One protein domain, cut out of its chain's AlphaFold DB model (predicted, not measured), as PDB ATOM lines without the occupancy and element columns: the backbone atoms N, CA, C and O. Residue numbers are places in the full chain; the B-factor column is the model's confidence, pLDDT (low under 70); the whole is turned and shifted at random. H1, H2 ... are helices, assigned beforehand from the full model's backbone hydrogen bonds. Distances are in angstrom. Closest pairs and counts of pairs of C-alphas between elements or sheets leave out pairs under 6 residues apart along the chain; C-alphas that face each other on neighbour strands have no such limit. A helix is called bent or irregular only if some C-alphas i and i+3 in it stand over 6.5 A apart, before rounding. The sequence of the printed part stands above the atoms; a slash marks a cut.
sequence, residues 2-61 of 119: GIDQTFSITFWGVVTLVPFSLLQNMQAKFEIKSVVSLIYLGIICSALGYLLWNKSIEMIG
ATOM      1  N   GLY A   2     -29.612  -8.350 -39.703       66.25
ATOM      2  CA  GLY A   2     -29.939  -6.961 -40.091       66.25
ATOM      3  C   GLY A   2     -29.013  -6.327 -41.146       66.25
ATOM      4  O   GLY A   2     -29.484  -5.625 -42.036       66.25
ATOM      5  N   ILE A   3     -27.702  -6.603 -41.091       73.69
ATOM      6  CA  ILE A   3     -26.703  -6.019 -42.018       73.69
ATOM      7  C   ILE A   3     -26.974  -6.440 -43.469       73.69
ATOM      8  O   ILE A   3     -26.883  -5.629 -44.390       73.69
ATOM      9  N   ASP A   4     -27.377  -7.693 -43.649       79.75
ATOM     10  CA  ASP A   4     -27.657  -8.321 -44.941       79.75
ATOM     11  C   ASP A   4     -28.821  -7.605 -45.663       79.75
ATOM     12  O   ASP A   4     -28.796  -7.381 -46.878       79.75
ATOM     13  N   GLN A   5     -29.820  -7.165 -44.889       78.19
ATOM     14  CA  GLN A   5     -30.965  -6.399 -45.383       78.19
ATOM     15  C   GLN A   5     -30.574  -4.963 -45.744       78.19
ATOM     16  O   GLN A   5     -30.948  -4.484 -46.815       78.19
ATOM     17  N   THR A   6     -29.789  -4.285 -44.899       82.00
ATOM     18  CA  THR A   6     -29.314  -2.920 -45.185       82.00
ATOM     19  C   THR A   6     -28.472  -2.886 -46.461       82.00
ATOM     20  O   THR A   6     -28.699  -2.034 -47.316       82.00
ATOM     21  N   PHE A   7     -27.572  -3.860 -46.641       85.19
ATOM     22  CA  PHE A   7     -26.759  -3.970 -47.852       85.19
ATOM     23  C   PHE A   7     -27.617  -4.165 -49.105       85.19
ATOM     24  O   PHE A   7     -27.419  -3.475 -50.105       85.19
ATOM     25  N   SER A   8     -28.609  -5.055 -49.035       85.50
ATOM     26  CA  SER A   8     -29.506  -5.333 -50.159       85.50
ATOM     27  C   SER A   8     -30.291  -4.087 -50.585       85.50
ATOM     28  O   SER A   8     -30.367  -3.788 -51.774       85.50
ATOM     29  N   ILE A   9     -30.826  -3.318 -49.629       86.69
ATOM     30  CA  ILE A   9     -31.580  -2.086 -49.915       86.69
ATOM     31  C   ILE A   9     -30.673  -1.028 -50.556       86.69
ATOM     32  O   ILE A   9     -31.056  -0.420 -51.556       86.69
ATOM     33  N   THR A  10     -29.461  -0.825 -50.029       86.06
ATOM     34  CA  THR A  10     -28.504   0.128 -50.612       86.06
ATOM     35  C   THR A  10     -28.078  -0.295 -52.016       86.06
ATOM     36  O   THR A  10     -28.054   0.539 -52.919       86.06
ATOM     37  N   PHE A  11     -27.794  -1.582 -52.228       90.81
ATOM     38  CA  PHE A  11     -27.380  -2.106 -53.527       90.81
ATOM     39  C   PHE A  11     -28.462  -1.901 -54.593       90.81
ATOM     40  O   PHE A  11     -28.200  -1.285 -55.627       90.81
ATOM     41  N   TRP A  12     -29.698  -2.330 -54.322       90.81
ATOM     42  CA  TRP A  12     -30.817  -2.144 -55.250       90.81
ATOM     43  C   TRP A  12     -31.163  -0.666 -55.475       90.81
ATOM     44  O   TRP A  12     -31.533  -0.284 -56.590       90.81
ATOM     45  N   GLY A  13     -30.975   0.180 -54.457       87.75
ATOM     46  CA  GLY A  13     -31.082   1.631 -54.586       87.75
ATOM     47  C   GLY A  13     -30.086   2.201 -55.599       87.75
ATOM     48  O   GLY A  13     -30.486   2.937 -56.499       87.75
ATOM     49  N   VAL A  14     -28.808   1.811 -55.515       90.06
ATOM     50  CA  VAL A  14     -27.767   2.247 -56.465       90.06
ATOM     51  C   VAL A  14     -28.084   1.768 -57.879       90.06
ATOM     52  O   VAL A  14     -28.082   2.579 -58.803       90.06
ATOM     53  N   VAL A  15     -28.421   0.485 -58.052       93.38
ATOM     54  CA  VAL A  15     -28.765  -0.096 -59.363       93.38
ATOM     55  C   VAL A  15     -29.898   0.685 -60.037       93.38
ATOM     56  O   VAL A  15     -29.834   0.948 -61.234       93.38
ATOM     57  N   THR A  16     -30.909   1.099 -59.271       90.62
ATOM     58  CA  THR A  16     -32.063   1.850 -59.793       90.62
ATOM     59  C   THR A  16     -31.728   3.318 -60.082       90.62
ATOM     60  O   THR A  16     -32.228   3.891 -61.049       90.62
ATOM     61  N   LEU A  17     -30.866   3.942 -59.273       87.62
ATOM     62  CA  LEU A  17     -30.499   5.354 -59.423       87.62
ATOM     63  C   LEU A  17     -29.528   5.612 -60.585       87.62
ATOM     64  O   LEU A  17     -29.602   6.672 -61.204       87.62
ATOM     65  N   VAL A  18     -28.646   4.662 -60.913       88.94
ATOM     66  CA  VAL A  18     -27.663   4.791 -62.008       88.94
ATOM     67  C   VAL A  18     -28.300   5.143 -63.364       88.94
ATOM     68  O   VAL A  18     -27.883   6.141 -63.955       88.94
ATOM     69  N   PRO A  19     -29.315   4.420 -63.882       86.81
ATOM     70  CA  PRO A  19     -29.938   4.776 -65.157       86.81
ATOM     71  C   PRO A  19     -30.692   6.112 -65.089       86.81
ATOM     72  O   PRO A  19     -30.686   6.868 -66.058       86.81
ATOM     73  N   PHE A  20     -31.286   6.448 -63.939       86.19
ATOM     74  CA  PHE A  20     -31.964   7.731 -63.749       86.19
ATOM     75  C   PHE A  20     -30.980   8.911 -63.779       86.19
ATOM     76  O   PHE A  20     -31.279   9.960 -64.346       86.19
ATOM     77  N   SER A  21     -29.769   8.714 -63.250       82.81
ATOM     78  CA  SER A  21     -28.700   9.713 -63.289       82.81
ATOM     79  C   SER A  21     -28.227  10.037 -64.707       82.81
ATOM     80  O   SER A  21     -27.753  11.147 -64.927       82.81
ATOM     81  N   LEU A  22     -28.331   9.103 -65.660       80.44
ATOM     82  CA  LEU A  22     -27.930   9.318 -67.058       80.44
ATOM     83  C   LEU A  22     -28.973  10.110 -67.859       80.44
ATOM     84  O   LEU A  22     -28.631  10.758 -68.844       80.44
ATOM     85  N   LEU A  23     -30.240  10.072 -67.434       83.50
ATOM     86  CA  LEU A  23     -31.324  10.862 -68.028       83.50
ATOM     87  C   LEU A  23     -31.272  12.334 -67.596       83.50
ATOM     88  O   LEU A  23     -31.850  13.201 -68.251       83.50
ATOM     89  N   GLN A  24     -30.584  12.625 -66.492       80.25
ATOM     90  CA  GLN A  24     -30.395  13.975 -65.991       80.25
ATOM     91  C   GLN A  24     -29.112  14.564 -66.591       80.25
ATOM     92  O   GLN A  24     -28.041  13.977 -66.463       80.25
ATOM     93  N   ASN A  25     -29.190  15.741 -67.222       70.00
ATOM     94  CA  ASN A  25     -28.008  16.480 -67.685       70.00
ATOM     95  C   ASN A  25     -27.182  16.961 -66.477       70.00
ATOM     96  O   ASN A  25     -27.296  18.105 -66.032       70.00
ATOM     97  N   MET A  26     -26.370  16.070 -65.909       65.06
ATOM     98  CA  MET A  26     -25.518  16.371 -64.770       65.06
ATOM     99  C   MET A  26     -24.252  17.084 -65.232       65.06
ATOM    100  O   MET A  26     -23.321  16.476 -65.756       65.06
ATOM    101  N   GLN A  27     -24.163  18.381 -64.944       67.56
ATOM    102  CA  GLN A  27     -22.876  19.067 -64.890       67.56
ATOM    103  C   GLN A  27     -22.172  18.695 -63.577       67.56
ATOM    104  O   GLN A  27     -22.108  19.488 -62.635       67.56
ATOM    105  N   ALA A  28     -21.687  17.456 -63.487       66.62
ATOM    106  CA  ALA A  28     -20.957  16.972 -62.325       66.62
ATOM    107  C   ALA A  28     -19.581  17.652 -62.258       66.62
ATOM    108  O   ALA A  28     -18.620  17.241 -62.906       66.62
ATOM    109  N   LYS A  29     -19.482  18.725 -61.470       73.38
ATOM    110  CA  LYS A  29     -18.192  19.323 -61.119       73.38
ATOM    111  C   LYS A  29     -17.548  18.473 -60.029       73.38
ATOM    112  O   LYS A  29     -17.978  18.493 -58.876       73.38
ATOM    113  N   PHE A  30     -16.526  17.714 -60.409       74.38
ATOM    114  CA  PHE A  30     -15.720  16.932 -59.478       74.38
ATOM    115  C   PHE A  30     -14.822  17.862 -58.657       74.38
ATOM    116  O   PHE A  30     -13.693  18.162 -59.031       74.38
ATOM    117  N   GLU A  31     -15.350  18.337 -57.532       87.19
ATOM    118  CA  GLU A  31     -14.592  19.075 -56.527       87.19
ATOM    119  C   GLU A  31     -14.250  18.149 -55.354       87.19
ATOM    120  O   GLU A  31     -15.092  17.382 -54.882       87.19
ATOM    121  N   ILE A  32     -13.022  18.252 -54.838       89.00
ATOM    122  CA  ILE A  32     -12.554  17.464 -53.684       89.00
ATOM    123  C   ILE A  32     -13.484  17.656 -52.477       89.00
ATOM    124  O   ILE A  32     -13.790  16.694 -51.775       89.00
ATOM    125  N   LYS A  33     -14.007  18.873 -52.269       89.06
ATOM    126  CA  LYS A  33     -14.982  19.154 -51.206       89.06
ATOM    127  C   LYS A  33     -16.256  18.325 -51.345       89.06
ATOM    128  O   LYS A  33     -16.738  17.794 -50.350       89.06
ATOM    129  N   SER A  34     -16.777  18.175 -52.562       86.88
ATOM    130  CA  SER A  34     -17.965  17.360 -52.827       86.88
ATOM    131  C   SER A  34     -17.708  15.891 -52.505       86.88
ATOM    132  O   SER A  34     -18.537  15.253 -51.865       86.88
ATOM    133  N   VAL A  35     -16.533  15.368 -52.869       89.00
ATOM    134  CA  VAL A  35     -16.142  13.982 -52.557       89.00
ATOM    135  C   VAL A  35     -16.049  13.761 -51.046       89.00
ATOM    136  O   VAL A  35     -16.602  12.791 -50.535       89.00
ATOM    137  N   VAL A  36     -15.411  14.677 -50.314       93.00
ATOM    138  CA  VAL A  36     -15.300  14.590 -48.848       93.00
ATOM    139  C   VAL A  36     -16.678  14.637 -48.183       93.00
ATOM    140  O   VAL A  36     -16.959  13.820 -47.306       93.00
ATOM    141  N   SER A  37     -17.567  15.530 -48.629       90.38
ATOM    142  CA  SER A  37     -18.942  15.610 -48.122       90.38
ATOM    143  C   SER A  37     -19.742  14.332 -48.390       90.38
ATOM    144  O   SER A  37     -20.482  13.884 -47.517       90.38
ATOM    145  N   LEU A  38     -19.570  13.708 -49.563       90.06
ATOM    146  CA  LEU A  38     -20.218  12.434 -49.897       90.06
ATOM    147  C   LEU A  38     -19.716  11.285 -49.015       90.06
ATOM    148  O   LEU A  38     -20.521  10.489 -48.534       90.06
ATOM    149  N   ILE A  39     -18.406  11.221 -48.756       92.31
ATOM    150  CA  ILE A  39     -17.818  10.222 -47.851       92.31
ATOM    151  C   ILE A  39     -18.353  10.414 -46.428       92.31
ATOM    152  O   ILE A  39     -18.764   9.442 -45.790       92.31
ATOM    153  N   TYR A  40     -18.397  11.656 -45.938       91.69
ATOM    154  CA  TYR A  40     -18.958  11.972 -44.625       91.69
ATOM    155  C   TYR A  40     -20.429  11.547 -44.522       91.69
ATOM    156  O   TYR A  40     -20.808  10.868 -43.569       91.69
ATOM    157  N   LEU A  41     -21.243  11.877 -45.527       90.56
ATOM    158  CA  LEU A  41     -22.657  11.513 -45.562       90.56
ATOM    159  C   LEU A  41     -22.850   9.986 -45.554       90.56
ATOM    160  O   LEU A  41     -23.638   9.472 -44.764       90.56
ATOM    161  N   GLY A  42     -22.103   9.254 -46.382       89.94
ATOM    162  CA  GLY A  42     -22.223   7.797 -46.479       89.94
ATOM    163  C   GLY A  42     -21.768   7.058 -45.217       89.94
ATOM    164  O   GLY A  42     -22.454   6.150 -44.747       89.94
ATOM    165  N   ILE A  43     -20.632   7.445 -44.634       90.25
ATOM    166  CA  ILE A  43     -20.073   6.743 -43.469       90.25
ATOM    167  C   ILE A  43     -20.756   7.200 -42.177       90.25
ATOM    168  O   ILE A  43     -21.257   6.379 -41.409       90.25
ATOM    169  N   ILE A  44     -20.779   8.510 -41.923       90.62
ATOM    170  CA  ILE A  44     -21.230   9.045 -40.638       90.62
ATOM    171  C   ILE A  44     -22.751   9.131 -40.591       90.62
ATOM    172  O   ILE A  44     -23.360   8.625 -39.654       90.62
ATOM    173  N   CYS A  45     -23.392   9.743 -41.587       88.50
ATOM    174  CA  CYS A  45     -24.843   9.928 -41.525       88.50
ATOM    175  C   CYS A  45     -25.604   8.630 -41.826       88.50
ATOM    176  O   CYS A  45     -26.578   8.332 -41.140       88.50
ATOM    177  N   SER A  46     -25.163   7.842 -42.813       89.12
ATOM    178  CA  SER A  46     -25.856   6.605 -43.197       89.12
ATOM    179  C   SER A  46     -25.367   5.375 -42.432       89.12
ATOM    180  O   SER A  46     -26.156   4.787 -41.698       89.12
ATOM    181  N   ALA A  47     -24.099   4.963 -42.559       87.94
ATOM    182  CA  ALA A  47     -23.653   3.688 -41.981       87.94
ATOM    183  C   ALA A  47     -23.755   3.663 -40.444       87.94
ATOM    184  O   ALA A  47     -24.375   2.754 -39.889       87.94
ATOM    185  N   LEU A  48     -23.225   4.678 -39.747       91.25
ATOM    186  CA  LEU A  48     -23.399   4.780 -38.290       91.25
ATOM    187  C   LEU A  48     -24.872   4.967 -37.899       91.25
ATOM    188  O   LEU A  48     -25.314   4.367 -36.920       91.25
ATOM    189  N   GLY A  49     -25.640   5.739 -38.674       89.06
ATOM    190  CA  GLY A  49     -27.073   5.938 -38.445       89.06
ATOM    191  C   GLY A  49     -27.855   4.622 -38.445       89.06
ATOM    192  O   GLY A  49     -28.566   4.326 -37.485       89.06
ATOM    193  N   TYR A  50     -27.663   3.784 -39.467       87.62
ATOM    194  CA  TYR A  50     -28.306   2.470 -39.553       87.62
ATOM    195  C   TYR A  50     -27.838   1.506 -38.462       87.62
ATOM    196  O   TYR A  50     -28.648   0.746 -37.934       87.62
ATOM    197  N   LEU A  51     -26.557   1.538 -38.083       88.94
ATOM    198  CA  LEU A  51     -26.048   0.712 -36.985       88.94
ATOM    199  C   LEU A  51     -26.698   1.084 -35.648       88.94
ATOM    200  O   LEU A  51     -27.162   0.201 -34.926       88.94
ATOM    201  N   LEU A  52     -26.771   2.378 -35.327       90.44
ATOM    202  CA  LEU A  52     -27.423   2.862 -34.109       90.44
ATOM    203  C   LEU A  52     -28.926   2.579 -34.121       90.44
ATOM    204  O   LEU A  52     -29.479   2.194 -33.092       90.44
ATOM    205  N   TRP A  53     -29.573   2.717 -35.277       89.06
ATOM    206  CA  TRP A  53     -30.980   2.381 -35.465       89.06
ATOM    207  C   TRP A  53     -31.251   0.901 -35.185       89.06
ATOM    208  O   TRP A  53     -32.076   0.574 -34.335       89.06
ATOM    209  N   ASN A  54     -30.501   0.005 -35.834       87.75
ATOM    210  CA  ASN A  54     -30.641  -1.440 -35.647       87.75
ATOM    211  C   ASN A  54     -30.369  -1.846 -34.192       87.75
ATOM    212  O   ASN A  54     -31.131  -2.619 -33.616       87.75
ATOM    213  N   LYS A  55     -29.341  -1.259 -33.568       88.69
ATOM    214  CA  LYS A  55     -29.045  -1.460 -32.145       88.69
ATOM    215  C   LYS A  55     -30.163  -0.942 -31.232       88.69
ATOM    216  O   LYS A  55     -30.451  -1.557 -30.211       88.69
ATOM    217  N   SER A  56     -30.806   0.169 -31.589       88.38
ATOM    218  CA  SER A  56     -31.940   0.710 -30.827       88.38
ATOM    219  C   SER A  56     -33.152  -0.212 -30.919       88.38
ATOM    220  O   SER A  56     -33.746  -0.527 -29.892       88.38
ATOM    221  N   ILE A  57     -33.460  -0.733 -32.112       89.88
ATOM    222  CA  ILE A  57     -34.516  -1.740 -32.289       89.88
ATOM    223  C   ILE A  57     -34.251  -2.960 -31.401       89.88
ATOM    224  O   ILE A  57     -35.170  -3.426 -30.731       89.88
ATOM    225  N   GLU A  58     -33.009  -3.446 -31.352       88.56
ATOM    226  CA  GLU A  58     -32.630  -4.591 -30.519       88.56
ATOM    227  C   GLU A  58     -32.796  -4.312 -29.013       88.56
ATOM    228  O   GLU A  58     -33.238  -5.183 -28.269       88.56
ATOM    229  N   MET A  59     -32.492  -3.090 -28.555       89.00
ATOM    230  CA  MET A  59     -32.548  -2.723 -27.133       89.00
ATOM    231  C   MET A  59     -33.949  -2.360 -26.620       89.00
ATOM    232  O   MET A  59     -34.304  -2.732 -25.503       89.00
ATOM    233  N   ILE A  60     -34.722  -1.577 -27.380       86.19
ATOM    234  CA  ILE A  60     -35.996  -0.991 -26.913       86.19
ATOM    235  C   ILE A  60     -37.222  -1.451 -27.714       86.19
ATOM    236  O   ILE A  60     -38.349  -1.093 -27.355       86.19
ATOM    237  N   GLY A  61     -37.022  -2.257 -28.756       85.25
ATOM    238  CA  GLY A  61     -38.069  -2.744 -29.648       85.25
ATOM    239  C   GLY A  61     -38.367  -1.796 -30.811       85.25
ATOM    240  O   GLY A  61     -38.125  -0.585 -30.756       85.25
TER     241      GLY A  61
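This is residues 2 to 61 of the 119 residues of the protein "EamA family transporter" of Fervidobacterium pennivorans (UniProt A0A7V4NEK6). Two long helices make an open, lopsided V: H2 and H1 come near each other at the narrow end, by Asn 54 and Gly 2, and spread apart toward the wide end, which the link of residues 24 to 31 bridges. The space between the two arms is empty along most of their length, and the last residues of H2 run on past the narrow end. The printed part has 60 residues with two named helices, H1 then H2, and no named strand; the class is all helix. It is loose, with a radius of gyration of the C-alphas of 15.1 A, and flat, spanning 45 by 25 by 14 A.

Find C-alpha 32 at (-12.554, 17.464, -53.684); from there H2, residues 32 to 60, runs 40.1 A to C-alpha 60 at (-35.996, -0.991, -26.913). Then go back to C-alpha 2 at (-29.939, -6.961, -40.091), where H1, residues 2 to 23, begins; it is 33.2 A long. Neither helix is bent or irregular, but only just: C-alphas 45 and 48 of H2 are 6.2 A apart, and C-alphas 16 and 19 of H1 6.5 A.

Look from H2 to H1: they are close but not clearly touching, with 2 pairs of C-alphas within 8 A. The closest C-alphas are those of Gly 2 and Asn 54, 7.1 A apart. The helices run opposite ways at a shallow tilt of 34 degrees, only just short of steep, and their centres are 15.8 A apart. Of the O i to N i+4 pairs, 22 of 25 in H2 and 15 of 18 in H1 are within hydrogen-bond range.

The C-alphas of Asn 25 and Met 59 are the two farthest apart, 45.1 A. Residues 7 to 46 and 56 to 61 stand free. The link from H1 to H2, 8 residues, is short, and the printed part has no cut. Look for pLDDT under 70 at residue 2 and residues 26 to 28; the mean of the printed part is 85.4.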